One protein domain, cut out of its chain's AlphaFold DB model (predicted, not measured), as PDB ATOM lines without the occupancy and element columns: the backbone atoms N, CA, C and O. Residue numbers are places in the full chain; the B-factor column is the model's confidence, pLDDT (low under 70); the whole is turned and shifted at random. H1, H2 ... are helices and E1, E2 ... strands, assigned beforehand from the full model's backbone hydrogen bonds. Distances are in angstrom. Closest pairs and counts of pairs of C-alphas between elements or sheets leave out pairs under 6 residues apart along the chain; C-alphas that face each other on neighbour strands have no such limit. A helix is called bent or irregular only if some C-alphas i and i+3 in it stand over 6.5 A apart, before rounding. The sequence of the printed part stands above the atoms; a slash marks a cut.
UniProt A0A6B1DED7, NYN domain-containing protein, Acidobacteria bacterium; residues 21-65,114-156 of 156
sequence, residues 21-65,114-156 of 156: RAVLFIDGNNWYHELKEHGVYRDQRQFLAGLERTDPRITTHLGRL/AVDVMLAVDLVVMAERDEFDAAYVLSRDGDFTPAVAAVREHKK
ATOM      1  N   ARG A  21     270.995 206.291 256.737       87.56
ATOM      2  CA  ARG A  21     269.684 206.882 256.452       87.56
ATOM      3  C   ARG A  21     268.674 206.476 257.524       87.56
ATOM      4  O   ARG A  21     268.226 205.328 257.570       87.56
ATOM      5  N   ALA A  22     268.312 207.409 258.393       89.00
ATOM      6  CA  ALA A  22     267.295 207.232 259.417       89.00
ATOM      7  C   ALA A  22     266.052 208.068 259.086       89.00
ATOM      8  O   ALA A  22     266.156 209.264 258.830       89.00
ATOM      9  N   VAL A  23     264.870 207.457 259.146       89.75
ATOM     10  CA  VAL A  23     263.592 208.156 258.938       89.75
ATOM     11  C   VAL A  23     262.781 208.140 260.230       89.75
ATOM     12  O   VAL A  23     262.606 207.094 260.857       89.75
ATOM     13  N   LEU A  24     262.270 209.300 260.634       89.62
ATOM     14  CA  LEU A  24     261.341 209.456 261.749       89.62
ATOM     15  C   LEU A  24     259.920 209.660 261.202       89.62
ATOM     16  O   LEU A  24     259.593 210.730 260.693       89.62
ATOM     17  N   PHE A  25     259.080 208.634 261.327       87.94
ATOM     18  CA  PHE A  25     257.652 208.670 261.011       87.94
ATOM     19  C   PHE A  25     256.886 209.247 262.196       87.94
ATOM     20  O   PHE A  25     257.014 208.749 263.318       87.94
ATOM     21  N   ILE A  26     256.099 210.293 261.960       83.44
ATOM     22  CA  ILE A  26     255.448 211.054 263.030       83.44
ATOM     23  C   ILE A  26     253.962 211.118 262.753       83.44
ATOM     24  O   ILE A  26     253.516 211.718 261.778       83.44
ATOM     25  N   ASP A  27     253.203 210.544 263.672       77.00
ATOM     26  CA  ASP A  27     251.759 210.686 263.716       77.00
ATOM     27  C   ASP A  27     251.410 212.055 264.323       77.00
ATOM     28  O   ASP A  27     251.327 212.243 265.544       77.00
ATOM     29  N   GLY A  28     251.267 213.048 263.440       67.06
ATOM     30  CA  GLY A  28     250.922 214.416 263.811       67.06
ATOM     31  C   GLY A  28     249.494 214.552 264.333       67.06
ATOM     32  O   GLY A  28     249.217 215.462 265.116       67.06
ATOM     33  N   ASN A  29     248.593 213.630 263.981       65.06
ATOM     34  CA  ASN A  29     247.193 213.711 264.374       65.06
ATOM     35  C   ASN A  29     247.003 213.374 265.863       65.06
ATOM     36  O   ASN A  29     246.258 214.070 266.560       65.06
ATOM     37  N   ASN A  30     247.744 212.390 266.385       63.69
ATOM     38  CA  ASN A  30     247.814 212.134 267.830       63.69
ATOM     39  C   ASN A  30     248.360 213.340 268.603       63.69
ATOM     40  O   ASN A  30     247.839 213.700 269.658       63.69
ATOM     41  N   TRP A  31     249.393 213.998 268.070       60.25
ATOM     42  CA  TRP A  31     249.982 215.177 268.707       60.25
ATOM     43  C   TRP A  31     249.021 216.369 268.693       60.25
ATOM     44  O   TRP A  31     248.862 217.042 269.708       60.25
ATOM     45  N   TYR A  32     248.340 216.607 267.574       58.28
ATOM     46  CA  TYR A  32     247.419 217.729 267.404       58.28
ATOM     47  C   TYR A  32     246.144 217.592 268.250       58.28
ATOM     48  O   TYR A  32     245.671 218.571 268.831       58.28
ATOM     49  N   HIS A  33     245.571 216.388 268.345       58.69
ATOM     50  CA  HIS A  33     244.326 216.175 269.086       58.69
ATOM     51  C   HIS A  33     244.496 216.163 270.608       58.69
ATOM     52  O   HIS A  33     243.565 216.576 271.306       58.69
ATOM     53  N   GLU A  34     245.649 215.722 271.122       57.62
ATOM     54  CA  GLU A  34     245.944 215.772 272.559       57.62
ATOM     55  C   GLU A  34     246.411 217.166 273.001       57.62
ATOM     56  O   GLU A  34     246.110 217.589 274.117       57.62
ATOM     57  N   LEU A  35     247.079 217.916 272.119       56.75
ATOM     58  CA  LEU A  35     247.666 219.216 272.427       56.75
ATOM     59  C   LEU A  35     246.947 220.335 271.661       56.75
ATOM     60  O   LEU A  35     247.559 221.066 270.883       56.75
ATOM     61  N   LYS A  36     245.636 220.479 271.909       54.00
ATOM     62  CA  LYS A  36     244.727 221.503 271.332       54.00
ATOM     63  C   LYS A  36     245.095 222.962 271.669       54.00
ATOM     64  O   LYS A  36     244.239 223.843 271.638       54.00
ATOM     65  N   GLU A  37     246.343 223.231 272.022       56.78
ATOM     66  CA  GLU A  37     246.844 224.549 272.365       56.78
ATOM     67  C   GLU A  37     247.538 225.190 271.162       56.78
ATOM     68  O   GLU A  37     248.362 224.590 270.463       56.78
ATOM     69  N   HIS A  38     247.206 226.458 270.923       58.28
ATOM     70  CA  HIS A  38     247.880 227.275 269.926       58.28
ATOM     71  C   HIS A  38     249.390 227.306 270.202       58.28
ATOM     72  O   HIS A  38     249.822 227.775 271.249       58.28
ATOM     73  N   GLY A  39     250.192 226.846 269.241       63.28
ATOM     74  CA  GLY A  39     251.657 226.880 269.317       63.28
ATOM     75  C   GLY A  39     252.312 225.506 269.311       63.28
ATOM     76  O   GLY A  39     253.399 225.380 268.761       63.28
ATOM     77  N   VAL A  40     251.630 224.455 269.769       69.69
ATOM     78  CA  VAL A  40     252.250 223.126 269.881       69.69
ATOM     79  C   VAL A  40     252.628 222.538 268.524       69.69
ATOM     80  O   VAL A  40     253.723 222.005 268.372       69.69
ATOM     81  N   TYR A  41     251.779 222.700 267.506       71.44
ATOM     82  CA  TYR A  41     252.131 222.278 266.147       71.44
ATOM     83  C   TYR A  41     253.379 223.017 265.637       71.44
ATOM     84  O   TYR A  41     254.281 222.415 265.063       71.44
ATOM     85  N   ARG A  42     253.480 224.327 265.893       76.88
ATOM     86  CA  ARG A  42     254.652 225.124 265.504       76.88
ATOM     87  C   ARG A  42     255.907 224.647 266.231       76.88
ATOM     88  O   ARG A  42     256.946 224.492 265.595       76.88
ATOM     89  N   ASP A  43     255.802 224.396 267.528       80.62
ATOM     90  CA  ASP A  43     256.922 223.971 268.362       80.62
ATOM     91  C   ASP A  43     257.371 222.544 267.991       80.62
ATOM     92  O   ASP A  43     258.570 222.286 267.896       80.62
ATOM     93  N   GLN A  44     256.432 221.651 267.643       78.12
ATOM     94  CA  GLN A  44     256.727 220.356 267.022       78.12
ATOM     95  C   GLN A  44     257.528 220.556 265.732       78.12
ATOM     96  O   GLN A  44     258.618 220.007 265.602       78.12
ATOM     97  N   ARG A  45     257.044 221.374 264.787       81.19
ATOM     98  CA  ARG A  45     257.768 221.627 263.528       81.19
ATOM     99  C   ARG A  45     259.163 222.207 263.766       81.19
ATOM    100  O   ARG A  45     260.092 221.837 263.053       81.19
ATOM    101  N   GLN A  46     259.323 223.074 264.763       85.50
ATOM    102  CA  GLN A  46     260.618 223.644 265.130       85.50
ATOM    103  C   GLN A  46     261.568 222.593 265.719       85.50
ATOM    104  O   GLN A  46     262.744 222.572 265.361       85.50
ATOM    105  N   PHE A  47     261.065 221.703 266.577       85.12
ATOM    106  CA  PHE A  47     261.833 220.579 267.106       85.12
ATOM    107  C   PHE A  47     262.309 219.645 265.987       85.12
ATOM    108  O   PHE A  47     263.492 219.319 265.923       85.12
ATOM    109  N   LEU A  48     261.416 219.284 265.062       84.44
ATOM    110  CA  LEU A  48     261.732 218.415 263.924       84.44
ATOM    111  C   LEU A  48     262.777 219.032 262.994       84.44
ATOM    112  O   LEU A  48     263.763 218.380 262.665       84.44
ATOM    113  N   ALA A  49     262.627 220.312 262.650       85.81
ATOM    114  CA  ALA A  49     263.631 221.033 261.869       85.81
ATOM    115  C   ALA A  49     264.982 221.130 262.603       85.81
ATOM    116  O   ALA A  49     266.046 221.117 261.980       85.81
ATOM    117  N   GLY A  50     264.957 221.225 263.937       86.88
ATOM    118  CA  GLY A  50     266.150 221.146 264.772       86.88
ATOM    119  C   GLY A  50     266.839 219.785 264.666       86.88
ATOM    120  O   GLY A  50     268.056 219.742 264.495       86.88
ATOM    121  N   LEU A  51     266.069 218.696 264.703       84.19
ATOM    122  CA  LEU A  51     266.576 217.329 264.603       84.19
ATOM    123  C   LEU A  51     267.234 217.056 263.240       84.19
ATOM    124  O   LEU A  51     268.375 216.599 263.197       84.19
ATOM    125  N   GLU A  52     266.581 217.426 262.137       85.69
ATOM    126  CA  GLU A  52     267.153 217.286 260.784       85.69
ATOM    127  C   GLU A  52     268.433 218.123 260.605       85.69
ATOM    128  O   GLU A  52     269.366 217.729 259.910       85.69
ATOM    129  N   ARG A  53     268.527 219.279 261.279       86.38
ATOM    130  CA  ARG A  53     269.756 220.089 261.294       86.38
ATOM    131  C   ARG A  53     270.889 219.471 262.106       86.38
ATOM    132  O   ARG A  53     272.045 219.802 261.839       86.38
ATOM    133  N   THR A  54     270.583 218.678 263.133       87.38
ATOM    134  CA  THR A  54     271.618 218.064 263.977       87.38
ATOM    135  C   THR A  54     272.329 216.916 263.280       87.38
ATOM    136  O   THR A  54     273.522 216.728 263.506       87.38
ATOM    137  N   ASP A  55     271.624 216.191 262.414       83.12
ATOM    138  CA  ASP A  55     272.192 215.093 261.647       83.12
ATOM    139  C   ASP A  55     271.487 214.988 260.284       83.12
ATOM    140  O   ASP A  55     270.298 214.664 260.247       83.12
ATOM    141  N   PRO A  56     272.192 215.218 259.159       82.25
ATOM    142  CA  PRO A  56     271.594 215.178 257.822       82.25
ATOM    143  C   PRO A  56     271.104 213.781 257.414       82.25
ATOM    144  O   PRO A  56     270.433 213.640 256.393       82.25
ATOM    145  N   ARG A  57     271.455 212.744 258.180       84.12
ATOM    146  CA  ARG A  57     270.989 211.371 257.972       84.12
ATOM    147  C   ARG A  57     269.600 211.141 258.547       84.12
ATOM    148  O   ARG A  57     269.009 210.111 258.250       84.12
ATOM    149  N   ILE A  58     269.099 212.060 259.374       84.69
ATOM    150  CA  ILE A  58     267.755 212.002 259.939       84.69
ATOM    151  C   ILE A  58     266.821 212.819 259.052       84.69
ATOM    152  O   ILE A  58     267.001 214.024 258.895       84.69
ATOM    153  N   THR A  59     265.791 212.171 258.521       85.81
ATOM    154  CA  THR A  59     264.685 212.831 257.821       85.81
ATOM    155  C   THR A  59     263.370 212.592 258.554       85.81
ATOM    156  O   THR A  59     263.209 211.597 259.266       85.81
ATOM    157  N   THR A  60     262.417 213.513 258.409       86.56
ATOM    158  CA  THR A  60     261.081 213.383 259.005       86.56
ATOM    159  C   THR A  60     260.016 213.091 257.952       86.56
ATOM    160  O   THR A  60     259.991 213.703 256.885       86.56
ATOM    161  N   HIS A  61     259.117 212.149 258.257       85.44
ATOM    162  CA  HIS A  61     257.980 211.786 257.410       85.44
ATOM    163  C   HIS A  61     256.675 212.037 258.167       85.44
ATOM    164  O   HIS A  61     256.435 211.456 259.229       85.44
ATOM    165  N   LEU A  62     255.856 212.943 257.634       80.88
ATOM    166  CA  LEU A  62     254.638 213.464 258.264       80.88
ATOM    167  C   LEU A  62     253.405 213.139 257.419       80.88
ATOM    168  O   LEU A  62     253.507 212.884 256.216       80.88
ATOM    169  N   GLY A  63     252.228 213.210 258.040       74.38
ATOM    170  CA  GLY A  63     250.960 213.099 257.337       74.38
ATOM    171  C   GLY A  63     250.737 214.224 256.321       74.38
ATOM    172  O   GLY A  63     251.405 215.263 256.313       74.38
ATOM    173  N   ARG A  64     249.755 214.031 255.433       72.69
ATOM    174  CA  ARG A  64     249.372 215.064 254.462       72.69
ATOM    175  C   ARG A  64     248.526 216.148 255.121       72.69
ATOM    176  O   ARG A  64     247.596 215.861 255.876       72.69
ATOM    177  N   LEU A  65     248.816 217.393 254.748       73.56
ATOM    178  CA  LEU A  65     247.993 218.550 255.074       73.56
ATOM    179  C   LEU A  65     246.808 218.636 254.109       73.56
ATOM    180  O   LEU A  65     246.978 218.562 252.892       73.56
ATOM    181  N   ALA A 114     244.047 211.576 258.057       53.44
ATOM    182  CA  ALA A 114     244.105 210.185 257.598       53.44
ATOM    183  C   ALA A 114     245.542 209.658 257.563       53.44
ATOM    184  O   ALA A 114     246.003 209.078 256.582       53.44
ATOM    185  N   VAL A 115     246.235 209.937 258.662       63.38
ATOM    186  CA  VAL A 115     247.679 209.828 258.785       63.38
ATOM    187  C   VAL A 115     248.090 208.375 259.012       63.38
ATOM    188  O   VAL A 115     249.023 207.919 258.368       63.38
ATOM    189  N   ASP A 116     247.340 207.608 259.804       75.31
ATOM    190  CA  ASP A 116     247.841 206.330 260.329       75.31
ATOM    191  C   ASP A 116     247.996 205.254 259.257       75.31
ATOM    192  O   ASP A 116     249.070 204.678 259.098       75.31
ATOM    193  N   VAL A 117     246.958 205.041 258.438       82.69
ATOM    194  CA  VAL A 117     247.009 204.053 257.346       82.69
ATOM    195  C   VAL A 117     248.054 204.444 256.305       82.69
ATOM    196  O   VAL A 117     248.798 203.589 255.840       82.69
ATOM    197  N   MET A 118     248.130 205.722 255.934       84.12
ATOM    198  CA  MET A 118     249.115 206.173 254.954       84.12
ATOM    199  C   MET A 118     250.541 206.091 255.491       84.12
ATOM    200  O   MET A 118     251.398 205.581 254.783       84.12
ATOM    201  N   LEU A 119     250.799 206.519 256.729       87.56
ATOM    202  CA  LEU A 119     252.115 206.381 257.354       87.56
ATOM    203  C   LEU A 119     252.512 204.908 257.490       87.56
ATOM    204  O   LEU A 119     253.669 204.571 257.258       87.56
ATOM    205  N   ALA A 120     251.572 204.027 257.836       89.75
ATOM    206  CA  ALA A 120     251.814 202.590 257.906       89.75
ATOM    207  C   ALA A 120     252.158 202.002 256.527       89.75
ATOM    208  O   ALA A 120     253.094 201.212 256.412       89.75
ATOM    209  N   VAL A 121     251.435 202.405 255.478       90.69
ATOM    210  CA  VAL A 121     251.725 202.006 254.091       90.69
ATOM    211  C   VAL A 121     253.084 202.543 253.648       90.69
ATOM    212  O   VAL A 121     253.882 201.778 253.113       90.69
ATOM    213  N   ASP A 122     253.369 203.819 253.898       90.69
ATOM    214  CA  ASP A 122     254.632 204.454 253.528       90.69
ATOM    215  C   ASP A 122     255.807 203.782 254.245       90.69
ATOM    216  O   ASP A 122     256.796 203.459 253.598       90.69
ATOM    217  N   LEU A 123     255.677 203.465 255.539       91.62
ATOM    218  CA  LEU A 123     256.684 202.715 256.296       91.62
ATOM    219  C   LEU A 123     257.048 201.391 255.605       91.62
ATOM    220  O   LEU A 123     258.230 201.088 255.442       91.62
ATOM    221  N   VAL A 124     256.044 200.617 255.185       93.38
ATOM    222  CA  VAL A 124     256.257 199.326 254.513       93.38
ATOM    223  C   VAL A 124     256.828 199.520 253.106       93.38
ATOM    224  O   VAL A 124     257.808 198.875 252.751       93.38
ATOM    225  N   VAL A 125     256.268 200.430 252.307       92.88
ATOM    226  CA  VAL A 125     256.705 200.670 250.920       92.88
ATOM    227  C   VAL A 125     258.125 201.233 250.859       92.88
ATOM    228  O   VAL A 125     258.907 200.825 250.003       92.88
ATOM    229  N   MET A 126     258.475 202.153 251.756       92.50
ATOM    230  CA  MET A 126     259.823 202.714 251.842       92.50
ATOM    231  C   MET A 126     260.836 201.669 252.324       92.50
ATOM    232  O   MET A 126     261.971 201.667 251.851       92.50
ATOM    233  N   ALA A 127     260.434 200.752 253.215       92.69
ATOM    234  CA  ALA A 127     261.278 199.623 253.601       92.69
ATOM    235  C   ALA A 127     261.542 198.680 252.418       92.69
ATOM    236  O   ALA A 127     262.693 198.329 252.174       92.69
ATOM    237  N   GLU A 128     260.501 198.326 251.658       92.44
ATOM    238  CA  GLU A 128     260.609 197.482 250.457       92.44
ATOM    239  C   GLU A 128     261.533 198.079 249.391       92.44
ATOM    240  O   GLU A 128     262.199 197.364 248.645       92.44
ATOM    241  N   ARG A 129     261.575 199.408 249.308       92.56
ATOM    242  CA  ARG A 129     262.410 200.150 248.359       92.56
ATOM    243  C   ARG A 129     263.815 200.449 248.875       92.56
ATOM    244  O   ARG A 129     264.563 201.132 248.181       92.56
ATOM    245  N   ASP A 130     264.161 199.956 250.064       90.25
ATOM    246  CA  ASP A 130     265.432 200.235 250.732       90.25
ATOM    247  C   ASP A 130     265.715 201.748 250.844       90.25
ATOM    248  O   ASP A 130     266.819 202.225 250.589       90.25
ATOM    249  N   GLU A 131     264.698 202.549 251.185       90.81
ATOM    250  CA  GLU A 131     264.831 204.012 251.289       90.81
ATOM    251  C   GLU A 131     265.465 204.458 252.622       90.81
ATOM    252  O   GLU A 131     265.925 205.594 252.740       90.81
ATOM    253  N   PHE A 132     265.540 203.568 253.618       90.81
ATOM    254  CA  PHE A 132     266.130 203.844 254.928       90.81
ATOM    255  C   PHE A 132     266.775 202.607 255.560       90.81
ATOM    256  O   PHE A 132     266.291 201.482 255.419       90.81
ATOM    257  N   ASP A 133     267.789 202.822 256.395       89.62
ATOM    258  CA  ASP A 133     268.466 201.760 257.148       89.62
ATOM    259  C   ASP A 133     267.827 201.587 258.534       89.62
ATOM    260  O   ASP A 133     267.687 200.466 259.025       89.62
ATOM    261  N   ALA A 134     267.325 202.679 259.119       90.25
ATOM    262  CA  ALA A 134     266.562 202.681 260.365       90.25
ATOM    263  C   ALA A 134     265.279 203.514 260.236       90.25
ATOM    264  O   ALA A 134     265.288 204.589 259.641       90.25
ATOM    265  N   ALA A 135     264.187 203.030 260.829       90.81
ATOM    266  CA  ALA A 135     262.946 203.787 260.963       90.81
ATOM    267  C   ALA A 135     262.541 203.879 262.432       90.81
ATOM    268  O   ALA A 135     262.585 202.890 263.166       90.81
ATOM    269  N   TYR A 136     262.112 205.069 262.838       89.25
ATOM    270  CA  TYR A 136     261.531 205.344 264.144       89.25
ATOM    271  C   TYR A 136     260.081 205.764 263.937       89.25
ATOM    272  O   TYR A 136     259.818 206.673 263.157       89.25
ATOM    273  N   VAL A 137     259.144 205.116 264.627       88.31
ATOM    274  CA  VAL A 137     257.723 205.485 264.589       88.31
ATOM    275  C   VAL A 137     257.375 206.168 265.901       88.31
ATOM    276  O   VAL A 137     257.432 205.553 266.967       88.31
ATOM    277  N   LEU A 138     257.031 207.448 265.821       84.38
ATOM    278  CA  LEU A 138     256.573 208.250 266.942       84.38
ATOM    279  C   LEU A 138     255.055 208.386 266.860       84.38
ATOM    280  O   LEU A 138     254.526 209.318 266.257       84.38
ATOM    281  N   SER A 139     254.367 207.433 267.478       80.25
ATOM    282  CA  SER A 139     252.916 207.439 267.636       80.25
ATOM    283  C   SER A 139     252.539 206.908 269.021       80.25
ATOM    284  O   SER A 139     253.298 206.170 269.659       80.25
ATOM    285  N   ARG A 140     251.367 207.317 269.508       74.50
ATOM    286  CA  ARG A 140     250.722 206.740 270.693       74.50
ATOM    287  C   ARG A 140     249.728 205.637 270.309       74.50
ATOM    288  O   ARG A 140     249.233 204.943 271.197       74.50
ATOM    289  N   ASP A 141     249.465 205.478 269.016       73.94
ATOM    290  CA  ASP A 141     248.583 204.466 268.465       73.94
ATOM    291  C   ASP A 141     249.319 203.127 268.302       73.94
ATOM    292  O   ASP A 141     250.425 203.045 267.760       73.94
ATOM    293  N   GLY A 142     248.693 202.063 268.802       77.69
ATOM    294  CA  GLY A 142     249.178 200.697 268.639       77.69
ATOM    295  C   GLY A 142     248.951 200.151 267.229       77.69
ATOM    296  O   GLY A 142     249.561 199.137 266.880       77.69
ATOM    297  N   ASP A 143     248.138 200.816 266.408       83.88
ATOM    298  CA  ASP A 143     247.740 200.355 265.075       83.88
ATOM    299  C   ASP A 143     248.901 200.307 264.067       83.88
ATOM    300  O   ASP A 143     248.814 199.618 263.051       83.88
ATOM    301  N   PHE A 144     250.044 200.927 264.378       87.00
ATOM    302  CA  PHE A 144     251.285 200.775 263.607       87.00
ATOM    303  C   PHE A 144     251.990 199.427 263.817       87.00
ATOM    304  O   PHE A 144     252.883 199.075 263.043       87.00
ATOM    305  N   THR A 145     251.613 198.653 264.842       90.50
ATOM    306  CA  THR A 145     252.278 197.384 265.196       90.50
ATOM    307  C   THR A 145     252.391 196.410 264.014       90.50
ATOM    308  O   THR A 145     253.491 195.892 263.803       90.50
ATOM    309  N   PRO A 146     251.338 196.173 263.204       91.94
ATOM    310  CA  PRO A 146     251.431 195.286 262.045       91.94
ATOM    311  C   PRO A 146     252.421 195.784 260.985       91.94
ATOM    312  O   PRO A 146     253.161 194.984 260.421       91.94
ATOM    313  N   ALA A 147     252.488 197.097 260.745       91.69
ATOM    314  CA  ALA A 147     253.416 197.678 259.773       91.69
ATOM    315  C   ALA A 147     254.875 197.564 260.241       91.69
ATOM    316  O   ALA A 147     255.749 197.166 259.475       91.69
ATOM    317  N   VAL A 148     255.136 197.832 261.526       91.56
ATOM    318  CA  VAL A 148     256.467 197.648 262.125       91.56
ATOM    319  C   VAL A 148     256.891 196.179 262.084       91.56
ATOM    320  O   VAL A 148     258.049 195.885 261.785       91.56
ATOM    321  N   ALA A 149     255.972 195.251 262.370       91.44
ATOM    322  CA  ALA A 149     256.240 193.819 262.275       91.44
ATOM    323  C   ALA A 149     256.611 193.413 260.840       91.44
ATOM    324  O   ALA A 149     257.650 192.784 260.646       91.44
ATOM    325  N   ALA A 150     255.841 193.865 259.844       92.56
ATOM    326  CA  ALA A 150     256.108 193.589 258.434       92.56
ATOM    327  C   ALA A 150     257.501 194.076 257.994       92.56
ATOM    328  O   ALA A 150     258.256 193.317 257.394       92.56
ATOM    329  N   VAL A 151     257.891 195.303 258.360       92.62
ATOM    330  CA  VAL A 151     259.230 195.835 258.038       92.62
ATOM    331  C   VAL A 151     260.346 195.035 258.710       92.62
ATOM    332  O   VAL A 151     261.384 194.780 258.096       92.62
ATOM    333  N   ARG A 152     260.156 194.620 259.968       88.88
ATOM    334  CA  ARG A 152     261.153 193.823 260.700       88.88
ATOM    335  C   ARG A 152     261.348 192.434 260.108       88.88
ATOM    336  O   ARG A 152     262.464 191.933 260.146       88.88
ATOM    337  N   GLU A 153     260.288 191.814 259.605       86.12
ATOM    338  CA  GLU A 153     260.371 190.511 258.941       86.12
ATOM    339  C   GLU A 153     261.042 190.608 257.564       86.12
ATOM    340  O   GLU A 153     261.700 189.658 257.135       86.12
ATOM    341  N   HIS A 154     260.920 191.758 256.891       72.06
ATOM    342  CA  HIS A 154     261.497 191.983 255.565       72.06
ATOM    343  C   HIS A 154     262.984 192.355 255.571       72.06
ATOM    344  O   HIS A 154     263.712 191.979 254.646       72.06
ATOM    345  N   LYS A 155     263.465 193.050 256.610       61.34
ATOM    346  CA  LYS A 155     264.898 193.312 256.809       61.34
ATOM    347  C   LYS A 155     265.600 192.046 257.310       61.34
ATOM    348  O   LYS A 155     265.695 191.818 258.514       61.34
ATOM    349  N   LYS A 156     266.049 191.211 256.369       46.62
ATOM    350  CA  LYS A 156     267.017 190.133 256.625       46.62
ATOM    351  C   LYS A 156     268.366 190.681 257.067       46.62
ATOM    352  O   LYS A 156     268.821 191.667 256.449       46.62
TER     353      LYS A 156
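This is residues 21 to 65 and 114 to 156 of the 156 residues of the protein "NYN domain-containing protein" of Acidobacteria bacterium (UniProt A0A6B1DED7). A small parallel sheet of three strands, E2, E1 and E3, stands in the middle, with the long helix H2 over one face at the E2 edge and H3 over the opposite face; H4 runs side by side with H3, near the other edge strand, E3. The short helix H1 meets the sheet with residues 28 to 31, past the last residue of E1, and residues 33 to 39 stick out. The printed part has 88 residues, with four named helices and three named strands in the order E1 H1 H2 E2 H3 E3 H4. The sheet runs E2, E1, E3, all parallel, and the class is mixed, helices and strands. The whole is compact, with a radius of gyration of the C-alphas of 13.4 A, but its spans of 43 by 29 by 19 A make an outline that is elongated, only just.

Strand E1, residues 22 to 26, begins with C-alpha 22 at (267.295, 207.232, 259.417). Helix H1 follows at residues 28 to 34. Helix H2, residues 40 to 54, is the longest helix by residues and measures 20.9 A from first to last C-alpha; C-alpha 40 is at (252.250, 223.126, 269.881). Strand E2 takes residues 58 to 62. After the cut comes helix H3, residues 115 to 128, 19.7 A long. Strand E3 takes residues 134 to 138. Helix H4, residues 142 to 154, is 20.0 A long and ends with C-alpha 154 at (261.497, 191.983, 255.565). H4 is irregular, only just: C-alphas 143 and 146 are 7.0 A apart.

E1 is the inner strand of the sheet, parallel to E2 at 26 degrees and to E3 at 17 degrees. Between E1 and E2, N 24 and O 59 are within hydrogen-bond range at 2.8 A, as are N 61 and O 24 at 2.9 A. Between E1 and E3, N 25 and O 136 are 2.8 A apart, and N 136 and O 23 are 2.9 A apart, both within that range. E1, H1, H2 and E2 form a strand-helix-strand unit, two parallel neighbour strands with helices between, and its crossover is right-handed. H1 only grazes the sheet, with residues 28 to 31. H1 and H2 touch only at the corner by their link, and only just, with 3 pairs of C-alphas within 8 A; the closest are those of Tyr 32 and Tyr 41, 6.7 A apart. H2 is on the sheet at a height of 7.1 A, on a local plane fitted to just 6 of the sheet's C-alphas. It lies over E2, only just, with 3 of its C-alphas falling there, and runs along the strands, at 4 degrees to E2 on the local plane; the closest C-alphas are those of Glu 52 and Ile 58, 5.4 A apart. H3 is on the opposite face, giving three layers, helices on both faces of a sheet. Its height over the sheet is 9.6 A, and it runs along the strands over E1, at 3 degrees on the local plane; the closest C-alphas are those of Phe 25 and Leu 119, 7.0 A apart. H3 and H4 touch, with a shallow tilt of 6 degrees, the same way; the closest C-alphas, of Ala 120 and Ala 147, are 5.5 A apart. H4 only grazes the sheet, with residues 144 to 151. H2 is apart from H3 and from H4. Every O i to N i+4 pair is within hydrogen-bond range in H1, H2 and H3, and 7 of 9 in H4.

The two C-alphas farthest apart are those of His 38 and Lys 156, at 43.8 A. Residues 66 to 113 are not printed, and C-alphas 65 and 114 are 9.6 A apart across the cut, which falls in the link from E2 to H3. Of the links that are printed whole, each is tight. Mean pLDDT of the printed part is 80.6; residues 28 to 40, 114 to 115 and 155 to 156 are under 70.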